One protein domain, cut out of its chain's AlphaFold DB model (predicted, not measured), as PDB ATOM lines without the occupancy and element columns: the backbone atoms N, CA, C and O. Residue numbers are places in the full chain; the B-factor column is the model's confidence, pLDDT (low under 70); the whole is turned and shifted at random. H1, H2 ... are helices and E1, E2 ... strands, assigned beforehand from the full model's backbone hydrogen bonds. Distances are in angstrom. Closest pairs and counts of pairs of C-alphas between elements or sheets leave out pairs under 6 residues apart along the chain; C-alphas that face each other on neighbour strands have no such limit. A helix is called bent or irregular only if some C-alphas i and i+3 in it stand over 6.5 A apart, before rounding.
ATOM      1  N   HIS A 304      35.190 -43.238  14.431       72.94
ATOM      2  CA  HIS A 304      35.641 -43.349  13.049       72.94
ATOM      3  C   HIS A 304      35.671 -44.818  12.634       72.94
ATOM      4  O   HIS A 304      36.284 -45.644  13.320       72.94
ATOM      5  N   ILE A 305      35.028 -45.123  11.512       75.31
ATOM      6  CA  ILE A 305      35.022 -46.443  10.881       75.31
ATOM      7  C   ILE A 305      35.460 -46.322   9.423       75.31
ATOM      8  O   ILE A 305      35.280 -45.273   8.806       75.31
ATOM      9  N   TYR A 306      36.005 -47.397   8.857       80.44
ATOM     10  CA  TYR A 306      36.039 -47.518   7.403       80.44
ATOM     11  C   TYR A 306      34.669 -47.973   6.903       80.44
ATOM     12  O   TYR A 306      33.948 -48.644   7.627       80.44
ATOM     13  N   VAL A 307      34.297 -47.615   5.683       87.81
ATOM     14  CA  VAL A 307      33.139 -48.164   4.964       87.81
ATOM     15  C   VAL A 307      33.520 -48.354   3.503       87.81
ATOM     16  O   VAL A 307      34.393 -47.649   2.995       87.81
ATOM     17  N   LEU A 308      32.879 -49.298   2.823       90.56
ATOM     18  CA  LEU A 308      33.030 -49.472   1.383       90.56
ATOM     19  C   LEU A 308      32.010 -48.579   0.678       90.56
ATOM     20  O   LEU A 308      30.846 -48.518   1.069       90.56
ATOM     21  N   ILE A 309      32.447 -47.874  -0.352       90.81
ATOM     22  CA  ILE A 309      31.614 -47.003  -1.177       90.81
ATOM     23  C   ILE A 309      31.720 -47.483  -2.622       90.81
ATOM     24  O   ILE A 309      32.844 -47.704  -3.088       90.81
ATOM     25  N   PRO A 310      30.602 -47.618  -3.354       91.88
ATOM     26  CA  PRO A 310      30.649 -47.933  -4.770       91.88
ATOM     27  C   PRO A 310      31.419 -46.840  -5.520       91.88
ATOM     28  O   PRO A 310      31.066 -45.663  -5.481       91.88
ATOM     29  N   SER A 311      32.493 -47.230  -6.197       82.69
ATOM     30  CA  SER A 311      33.289 -46.348  -7.045       82.69
ATOM     31  C   SER A 311      32.914 -46.565  -8.511       82.69
ATOM     32  O   SER A 311      32.512 -47.658  -8.898       82.69
ATOM     33  N   LYS A 312      33.055 -45.528  -9.346       82.31
ATOM     34  CA  LYS A 312      32.711 -45.538 -10.786       82.31
ATOM     35  C   LYS A 312      31.219 -45.571 -11.137       82.31
ATOM     36  O   LYS A 312      30.873 -45.867 -12.276       82.31
ATOM     37  N   LEU A 313      30.336 -45.247 -10.202       83.44
ATOM     38  CA  LEU A 313      28.985 -44.839 -10.581       83.44
ATOM     39  C   LEU A 313      29.037 -43.434 -11.191       83.44
ATOM     40  O   LEU A 313      29.838 -42.602 -10.764       83.44
ATOM     41  N   ASP A 314      28.174 -43.175 -12.174       81.19
ATOM     42  CA  ASP A 314      28.072 -41.865 -12.841       81.19
ATOM     43  C   ASP A 314      27.603 -40.756 -11.883       81.19
ATOM     44  O   ASP A 314      27.733 -39.566 -12.160       81.19
ATOM     45  N   TYR A 315      27.054 -41.158 -10.740       84.88
ATOM     46  CA  TYR A 315      26.618 -40.303  -9.652       84.88
ATOM     47  C   TYR A 315      27.152 -40.847  -8.324       84.88
ATOM     48  O   TYR A 315      27.482 -42.026  -8.207       84.88
ATOM     49  N   ALA A 316      27.223 -39.992  -7.305       82.12
ATOM     50  CA  ALA A 316      27.556 -40.410  -5.948       82.12
ATOM     51  C   ALA A 316      26.262 -40.797  -5.206       82.12
ATOM     52  O   ALA A 316      25.520 -39.890  -4.810       82.12
ATOM     53  N   PRO A 317      25.947 -42.099  -5.037       85.19
ATOM     54  CA  PRO A 317      24.773 -42.502  -4.273       85.19
ATOM     55  C   PRO A 317      24.943 -42.127  -2.800       85.19
ATOM     56  O   PRO A 317      26.058 -42.080  -2.266       85.19
ATOM     57  N   ARG A 318      23.825 -41.886  -2.123       86.12
ATOM     58  CA  ARG A 318      23.819 -41.699  -0.669       86.12
ATOM     59  C   ARG A 318      24.110 -43.033   0.007       86.12
ATOM     60  O   ARG A 318      23.713 -44.080  -0.494       86.12
ATOM     61  N   PHE A 319      24.766 -42.996   1.166       86.94
ATOM     62  CA  PHE A 319      25.107 -44.209   1.916       86.94
ATOM     63  C   PHE A 319      23.881 -45.100   2.147       86.94
ATOM     64  O   PHE A 319      23.939 -46.305   1.921       86.94
ATOM     65  N   GLU A 320      22.753 -44.490   2.512       88.50
ATOM     66  CA  GLU A 320      21.500 -45.187   2.803       88.50
ATOM     67  C   GLU A 320      20.858 -45.868   1.580       88.50
ATOM     68  O   GLU A 320      19.943 -46.670   1.753       88.50
ATOM     69  N   GLU A 321      21.307 -45.563   0.357       88.62
ATOM     70  CA  GLU A 321      20.804 -46.194  -0.872       88.62
ATOM     71  C   GLU A 321      21.454 -47.555  -1.137       88.62
ATOM     72  O   GLU A 321      20.824 -48.413  -1.747       88.62
ATOM     73  N   TYR A 322      22.693 -47.766  -0.681       92.62
ATOM     74  CA  TYR A 322      23.459 -48.982  -0.981       92.62
ATOM     75  C   TYR A 322      23.957 -49.731   0.257       92.62
ATOM     76  O   TYR A 322      24.490 -50.836   0.127       92.62
ATOM     77  N   ALA A 323      23.832 -49.154   1.452       93.19
ATOM     78  CA  ALA A 323      24.262 -49.782   2.688       93.19
ATOM     79  C   ALA A 323      23.440 -49.328   3.902       93.19
ATOM     80  O   ALA A 323      22.860 -48.245   3.953       93.19
ATOM     81  N   THR A 324      23.410 -50.169   4.931       91.69
ATOM     82  CA  THR A 324      22.836 -49.842   6.241       91.69
ATOM     83  C   THR A 324      23.824 -50.201   7.339       91.69
ATOM     84  O   THR A 324      24.411 -51.281   7.329       91.69
ATOM     85  N   TYR A 325      23.990 -49.311   8.319       88.88
ATOM     86  CA  TYR A 325      24.796 -49.587   9.504       88.88
ATOM     87  C   TYR A 325      23.939 -50.146  10.639       88.88
ATOM     88  O   TYR A 325      22.942 -49.545  11.051       88.88
ATOM     89  N   ARG A 326      24.356 -51.294  11.169       86.00
ATOM     90  CA  ARG A 326      23.738 -51.957  12.311       86.00
ATOM     91  C   ARG A 326      24.653 -51.819  13.527       86.00
ATOM     92  O   ARG A 326      25.689 -52.467  13.642       86.00
ATOM     93  N   ALA A 327      24.233 -50.978  14.470       79.44
ATOM     94  CA  ALA A 327      25.012 -50.682  15.671       79.44
ATOM     95  C   ALA A 327      25.129 -51.875  16.640       79.44
ATOM     96  O   ALA A 327      26.116 -51.970  17.361       79.44
ATOM     97  N   SER A 328      24.154 -52.793  16.657       77.31
ATOM     98  CA  SER A 328      24.101 -53.900  17.629       77.31
ATOM     99  C   SER A 328      25.280 -54.868  17.526       77.31
ATOM    100  O   SER A 328      25.705 -55.425  18.533       77.31
ATOM    101  N   ASP A 329      25.797 -55.077  16.318       77.38
ATOM    102  CA  ASP A 329      26.905 -55.988  16.013       77.38
ATOM    103  C   ASP A 329      28.056 -55.283  15.274       77.38
ATOM    104  O   ASP A 329      28.986 -55.939  14.805       77.38
ATOM    105  N   ASN A 330      28.015 -53.945  15.210       83.44
ATOM    106  CA  ASN A 330      28.989 -53.096  14.528       83.44
ATOM    107  C   ASN A 330      29.251 -53.532  13.072       83.44
ATOM    108  O   ASN A 330      30.402 -53.699  12.645       83.44
ATOM    109  N   SER A 331      28.174 -53.745  12.314       88.62
ATOM    110  CA  SER A 331      28.242 -54.224  10.935       88.62
ATOM    111  C   SER A 331      27.649 -53.240   9.922       88.62
ATOM    112  O   SER A 331      26.722 -52.487  10.217       88.62
ATOM    113  N   VAL A 332      28.217 -53.228   8.716       92.25
ATOM    114  CA  VAL A 332      27.708 -52.497   7.550       92.25
ATOM    115  C   VAL A 332      27.201 -53.527   6.553       92.25
ATOM    116  O   VAL A 332      27.968 -54.361   6.071       92.25
ATOM    117  N   ILE A 333      25.904 -53.477   6.275       94.31
ATOM    118  CA  ILE A 333      25.199 -54.434   5.427       94.31
ATOM    119  C   ILE A 333      24.956 -53.770   4.080       94.31
ATOM    120  O   ILE A 333      24.268 -52.751   4.024       94.31
ATOM    121  N   TYR A 334      25.524 -54.337   3.020       95.81
ATOM    122  CA  TYR A 334      25.431 -53.801   1.664       95.81
ATOM    123  C   TYR A 334      24.201 -54.351   0.940       95.81
ATOM    124  O   TYR A 334      23.955 -55.559   0.955       95.81
ATOM    125  N   ASP A 335      23.445 -53.473   0.283       95.25
ATOM    126  CA  ASP A 335      22.336 -53.857  -0.588       95.25
ATOM    127  C   ASP A 335      22.895 -54.354  -1.925       95.25
ATOM    128  O   ASP A 335      23.227 -53.587  -2.833       95.25
ATOM    129  N   MET A 336      23.038 -55.676  -2.030       94.69
ATOM    130  CA  MET A 336      23.568 -56.311  -3.230       94.69
ATOM    131  C   MET A 336      22.667 -56.114  -4.449       94.69
ATOM    132  O   MET A 336      23.195 -56.047  -5.556       94.69
ATOM    133  N   ASP A 337      21.350 -55.986  -4.284       93.75
ATOM    134  CA  ASP A 337      20.440 -55.799  -5.417       93.75
ATOM    135  C   ASP A 337      20.586 -54.383  -5.985       93.75
ATOM    136  O   ASP A 337      20.707 -54.216  -7.202       93.75
ATOM    137  N   PHE A 338      20.674 -53.364  -5.120       93.56
ATOM    138  CA  PHE A 338      21.002 -52.000  -5.546       93.56
ATOM    139  C   PHE A 338      22.332 -51.959  -6.305       93.56
ATOM    140  O   PHE A 338      22.408 -51.397  -7.403       93.56
ATOM    141  N   LEU A 339      23.382 -52.564  -5.738       93.81
ATOM    142  CA  LEU A 339      24.714 -52.554  -6.337       93.81
ATOM    143  C   LEU A 339      24.718 -53.266  -7.694       93.81
ATOM    144  O   LEU A 339      25.179 -52.696  -8.679       93.81
ATOM    145  N   ILE A 340      24.161 -54.475  -7.779       92.69
ATOM    146  CA  ILE A 340      24.111 -55.229  -9.036       92.69
ATOM    147  C   ILE A 340      23.373 -54.422 -10.107       92.69
ATOM    148  O   ILE A 340      23.941 -54.200 -11.172       92.69
ATOM    149  N   ASN A 341      22.178 -53.902  -9.811       91.44
ATOM    150  CA  ASN A 341      21.366 -53.176 -10.794       91.44
ATOM    151  C   ASN A 341      22.071 -51.925 -11.352       91.44
ATOM    152  O   ASN A 341      21.923 -51.602 -12.530       91.44
ATOM    153  N   ASN A 342      22.858 -51.222 -10.530       90.38
ATOM    154  CA  ASN A 342      23.571 -50.017 -10.964       90.38
ATOM    155  C   ASN A 342      24.879 -50.320 -11.723       90.38
ATOM    156  O   ASN A 342      25.285 -49.532 -12.576       90.38
ATOM    157  N   PHE A 343      25.526 -51.460 -11.459       87.88
ATOM    158  CA  PHE A 343      26.757 -51.873 -12.150       87.88
ATOM    159  C   PHE A 343      26.517 -52.835 -13.327       87.88
ATOM    160  O   PHE A 343      27.423 -53.059 -14.138       87.88
ATOM    161  N   GLU A 344      25.310 -53.385 -13.471       86.19
ATOM    162  CA  GLU A 344      24.946 -54.304 -14.554       86.19
ATOM    163  C   GLU A 344      25.056 -53.626 -15.926       86.19
ATOM    164  O   GLU A 344      25.677 -54.170 -16.841       86.19
ATOM    165  N   ALA A 345      24.556 -52.392 -16.056       77.06
ATOM    166  CA  ALA A 345      24.661 -51.617 -17.293       77.06
ATOM    167  C   ALA A 345      26.127 -51.362 -17.702       77.06
ATOM    168  O   ALA A 345      26.483 -51.493 -18.871       77.06
ATOM    169  N   GLN A 346      27.000 -51.091 -16.728       78.69
ATOM    170  CA  GLN A 346      28.444 -50.886 -16.938       78.69
ATOM    171  C   GLN A 346      29.201 -52.183 -17.287       78.69
ATOM    172  O   GLN A 346      30.381 -52.172 -17.673       78.69
ATOM    173  N   SER A 347      28.519 -53.312 -17.117       79.56
ATOM    174  CA  SER A 347      29.026 -54.658 -17.342       79.56
ATOM    175  C   SER A 347      28.453 -55.293 -18.612       79.56
ATOM    176  O   SER A 347      28.755 -56.448 -18.907       79.56
ATOM    177  N   GLN A 348      27.681 -54.547 -19.412       78.44
ATOM    178  CA  GLN A 348      27.203 -55.027 -20.707       78.44
ATOM    179  C   GLN A 348      28.374 -55.429 -21.616       78.44
ATOM    180  O   GLN A 348      29.339 -54.687 -21.795       78.44
ATOM    181  N   GLY A 349      28.300 -56.639 -22.176       76.62
ATOM    182  CA  GLY A 349      29.356 -57.219 -23.014       76.62
ATOM    183  C   GLY A 349      30.538 -57.815 -22.242       76.62
ATOM    184  O   GLY A 349      31.405 -58.437 -22.857       76.62
ATOM    185  N   LYS A 350      30.576 -57.682 -20.910       84.75
ATOM    186  CA  LYS A 350      31.545 -58.377 -20.056       84.75
ATOM    187  C   LYS A 350      30.961 -59.707 -19.577       84.75
ATOM    188  O   LYS A 350      29.750 -59.832 -19.425       84.75
ATOM    189  N   PRO A 351      31.811 -60.704 -19.284       83.56
ATOM    190  CA  PRO A 351      31.343 -61.992 -18.771       83.56
ATOM    191  C   PRO A 351      30.767 -61.908 -17.349       83.56
ATOM    192  O   PRO A 351      30.242 -62.900 -16.849       83.56
ATOM    193  N   ARG A 352      30.945 -60.773 -16.660       85.69
ATOM    194  CA  ARG A 352      30.716 -60.617 -15.222       85.69
ATOM    195  C   ARG A 352      30.225 -59.220 -14.898       85.69
ATOM    196  O   ARG A 352      30.641 -58.265 -15.556       85.69
ATOM    197  N   VAL A 353      29.419 -59.122 -13.843       92.56
ATOM    198  CA  VAL A 353      29.064 -57.844 -13.223       92.56
ATOM    199  C   VAL A 353      30.104 -57.528 -12.156       92.56
ATOM    200  O   VAL A 353      30.158 -58.191 -11.119       92.56
ATOM    201  N   THR A 354      30.948 -56.531 -12.424       93.69
ATOM    202  CA  THR A 354      32.008 -56.112 -11.498       93.69
ATOM    203  C   THR A 354      31.566 -54.869 -10.736       93.69
ATOM    204  O   THR A 354      31.467 -53.778 -11.296       93.69
ATOM    205  N   ILE A 355      31.344 -55.034  -9.436       94.50
ATOM    206  CA  ILE A 355      31.015 -53.972  -8.492       94.50
ATOM    207  C   ILE A 355      32.328 -53.408  -7.954       94.50
ATOM    208  O   ILE A 355      33.055 -54.070  -7.207       94.50
ATOM    209  N   HIS A 356      32.645 -52.182  -8.350       92.75
ATOM    210  CA  HIS A 356      33.834 -51.488  -7.878       92.75
ATOM    211  C   HIS A 356      33.545 -50.796  -6.548       92.75
ATOM    212  O   HIS A 356      32.586 -50.043  -6.430       92.75
ATOM    213  N   MET A 357      34.391 -51.041  -5.552       93.44
ATOM    214  CA  MET A 357      34.275 -50.493  -4.206       93.44
ATOM    215  C   MET A 357      35.583 -49.812  -3.819       93.44
ATOM    216  O   MET A 357      36.662 -50.335  -4.092       93.44
ATOM    217  N   THR A 358      35.501 -48.652  -3.181       89.75
ATOM    218  CA  THR A 358      36.640 -47.981  -2.546       89.75
ATOM    219  C   THR A 358      36.365 -47.795  -1.064       89.75
ATOM    220  O   THR A 358      35.209 -47.742  -0.649       89.75
ATOM    221  N   MET A 359      37.412 -47.714  -0.254       86.06
ATOM    222  CA  MET A 359      37.251 -47.453   1.172       86.06
ATOM    223  C   MET A 359      37.170 -45.959   1.449       86.06
ATOM    224  O   MET A 359      37.902 -45.166   0.861       86.06
ATOM    225  N   ALA A 360      36.316 -45.586   2.394       81.94
ATOM    226  CA  ALA A 360      36.222 -44.232   2.915       81.94
ATOM    227  C   ALA A 360      36.139 -44.246   4.437       81.94
ATOM    228  O   ALA A 360      35.729 -45.238   5.040       81.94
ATOM    229  N   ILE A 361      36.520 -43.129   5.055       79.56
ATOM    230  CA  ILE A 361      36.327 -42.912   6.487       79.56
ATOM    231  C   ILE A 361      34.925 -42.357   6.687       79.56
ATOM    232  O   ILE A 361      34.513 -41.423   5.996       79.56
ATOM    233  N   ALA A 362      34.211 -42.916   7.650       80.12
ATOM    234  CA  ALA A 362      32.935 -42.398   8.087       80.12
ATOM    235  C   ALA A 362      32.920 -42.188   9.600       80.12
ATOM    236  O   ALA A 362      33.622 -42.873  10.352       80.12
ATOM    237  N   VAL A 363      32.105 -41.235  10.037       79.38
ATOM    238  CA  VAL A 363      31.844 -40.943  11.442       79.38
ATOM    239  C   VAL A 363      30.474 -41.479  11.817       79.38
ATOM    240  O   VAL A 363      29.486 -41.275  11.110       79.38
ATOM    241  N   ILE A 364      30.419 -42.140  12.968       74.50
ATOM    242  CA  ILE A 364      29.173 -42.509  13.632       74.50
ATOM    243  C   ILE A 364      29.030 -41.641  14.879       74.50
ATOM    244  O   ILE A 364      29.904 -41.643  15.755       74.50
ATOM    245  N   GLY A 365      27.927 -40.898  14.952       64.69
ATOM    246  CA  GLY A 365      27.537 -40.142  16.141       64.69
ATOM    247  C   GLY A 365      27.020 -41.062  17.249       64.69
ATOM    248  O   GLY A 365      26.370 -42.072  16.987       64.69
ATOM    249  N   SER A 366      27.281 -40.707  18.508       55.03
ATOM    250  CA  SER A 366      26.884 -41.496  19.687       55.03
ATOM    251  C   SER A 366      25.373 -41.681  19.862       55.03
ATOM    252  O   SER A 366      24.953 -42.526  20.649       55.03
ATOM    253  N   ASP A 367      24.556 -40.882  19.178       53.97
ATOM    254  CA  ASP A 367      23.105 -40.843  19.324       53.97
ATOM    255  C   ASP A 367      22.333 -41.455  18.138       53.97
ATOM    256  O   ASP A 367      21.102 -41.506  18.206       53.97
ATOM    257  N   ARG A 368      22.986 -41.926  17.054       52.56
ATOM    258  CA  ARG A 368      22.269 -42.363  15.833       52.56
ATOM    259  C   ARG A 368      22.935 -43.498  15.050       52.56
ATOM    260  O   ARG A 368      24.142 -43.541  14.867       52.56
ATOM    261  N   SER A 369      22.091 -44.335  14.444       54.62
ATOM    262  CA  SER A 369      22.384 -45.320  13.387       54.62
ATOM    263  C   SER A 369      22.776 -44.695  12.036       54.62
ATOM    264  O   SER A 369      22.605 -45.324  10.992       54.62
ATOM    265  N   ARG A 370      23.221 -43.432  12.029       63.25
ATOM    266  CA  ARG A 370      23.491 -42.662  10.814       63.25
ATOM    267  C   ARG A 370      24.997 -42.564  10.606       63.25
ATOM    268  O   ARG A 370      25.723 -42.210  11.530       63.25
ATOM    269  N   VAL A 371      25.428 -42.904   9.399       69.94
ATOM    270  CA  VAL A 371      26.827 -42.879   8.974       69.94
ATOM    271  C   VAL A 371      27.042 -41.605   8.171       69.94
ATOM    272  O   VAL A 371      26.374 -41.399   7.161       69.94
ATOM    273  N   GLU A 372      27.955 -40.751   8.622       75.19
ATOM    274  CA  GLU A 372      28.342 -39.540   7.897       75.19
ATOM    275  C   GLU A 372      29.716 -39.757   7.264       75.19
ATOM    276  O   GLU A 372      30.700 -40.022   7.953       75.19
ATOM    277  N   LEU A 373      29.781 -39.702   5.934       73.44
ATOM    278  CA  LEU A 373      31.030 -39.867   5.191       73.44
ATOM    279  C   LEU A 373      31.911 -38.628   5.382       73.44
ATOM    280  O   LEU A 373      31.455 -37.510   5.139       73.44
ATOM    281  N   CYS A 374      33.171 -38.816   5.782       63.97
ATOM    282  CA  CYS A 374      34.120 -37.712   5.888       63.97
ATOM    283  C   CYS A 374      34.467 -37.180   4.495       63.97
ATOM    284  O   CYS A 374      34.819 -37.952   3.597       63.97
ATOM    285  N   GLY A 375      34.439 -35.855   4.322       55.47
ATOM    286  CA  GLY A 375      34.959 -35.235   3.106       55.47
ATOM    287  C   GLY A 375      36.462 -35.501   2.944       55.47
ATOM    288  O   GLY A 375      37.200 -35.591   3.926       55.47
ATOM    289  N   ALA A 376      36.950 -35.581   1.702       40.06
ATOM    290  CA  ALA A 376      38.372 -35.813   1.412       40.06
ATOM    291  C   ALA A 376      39.313 -34.759   2.046       40.06
ATOM    292  O   ALA A 376      40.469 -35.065   2.331       40.06
ATOM    293  N   SER A 377      38.825 -33.537   2.310       34.56
ATOM    294  CA  SER A 377      39.585 -32.491   3.010       34.56
ATOM    295  C   SER A 377      39.608 -32.664   4.532       34.56
ATOM    296  O   SER A 377      40.581 -32.258   5.160       34.56
ATOM    297  N   GLU A 378      38.589 -33.287   5.127       38.97
ATOM    298  CA  GLU A 378      38.509 -33.576   6.567       38.97
ATOM    299  C   GLU A 378      39.337 -34.812   6.930       38.97
ATOM    300  O   GLU A 378      40.019 -34.816   7.952       38.97
ATOM    301  N   ALA A 379      39.384 -35.811   6.043       35.19
ATOM    302  CA  ALA A 379      40.301 -36.949   6.157       35.19
ATOM    303  C   ALA A 379      41.789 -36.534   6.086       35.19
ATOM    304  O   ALA A 379      42.660 -37.262   6.560       35.19
ATOM    305  N   ALA A 380      42.078 -35.354   5.521       31.02
ATOM    306  CA  ALA A 380      43.417 -34.791   5.368       31.02
ATOM    307  C   ALA A 380      43.818 -33.791   6.472       31.02
ATOM    308  O   ALA A 380      44.948 -33.297   6.445       31.02
TER     309      ALA A 380
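This is residues 304 to 380 of the 585 residues of an uncharacterized protein of Babesia ovata (UniProt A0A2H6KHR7). The long antiparallel ribbon of E1 and E4, with short E5 beside the far end of E4, makes one side of a long, narrow body, and the small hairpin E2 and E3 and the helix H2 follow each other in a row along its other side. The short helix H1 sits near the hairpin, before H2, and the two loops H2 to E4 and E4 to E5 make the opposite ends of the length. The 77 printed residues hold E1, H1, E2, E3, H2, E4 and E5 in that order, in two antiparallel sheets, E1 - E4 - E5 and E2 - E3; the class is mixed, helices and strands. The whole is only just compact, close to loose, with a radius of gyration of the C-alphas of 13.8 A, and only just flat, spanning 45 by 30 by 15 A.

E1, residues 304 to 310, begins at C-alpha 304 at (35.641, -43.349, 13.049) and is 19.1 A long. H1 is residues 319 to 322, E2 residues 323 to 326 and E3 residues 331 to 334. H2, residues 336 to 347, is 15.2 A long and only just irregular: C-alphas 342 and 345 are 6.6 A apart. E4, residues 353 to 364, runs 30.9 A from C-alpha 353 at (29.064, -57.844, -13.223) and bends by 66 degrees at residue 361. E5, residues 371 to 373, is 6.4 A long and ends at C-alpha 373 at (31.030, -39.867, 5.191).

In the larger sheet E1 and E4 are antiparallel at 155 degrees, with N 307 and O 360 within hydrogen-bond range at 2.8 A. E4 and E5 form a hairpin, with N 363 and O 372 at 2.8 A; E1 and E5 are the edge strands. The other hairpin, E2 and E3, has N 324 and O 333 at 2.9 A. E1 and E2 are near each other, and the closest C-alphas of E1 and E3, those of Val 307 and Val 332, are 7.4 A apart. H1 and H2 are on the larger sheet, but each only grazes it. The closest C-alphas of H2 and E4, those of Ser 347 and Val 353, are 5.2 A apart. H2 touches H1 with residues 336 to 339 alone, the closest C-alphas being those of Tyr 322 and Phe 338, 6.0 A. E2 and H2 are apart, as are E3 and E4. In H2, 6 of 8 O i to N i+4 pairs are within hydrogen-bond range; H1 is too short for such a pair.

The two C-alphas farthest apart, those of Gly 349 and Asp 367, are 45.8 A apart. The printed part has no cut and no long link. The mean pLDDT of the printed part is 79.6; residues 365 to 371 and 374 to 380 are under 70.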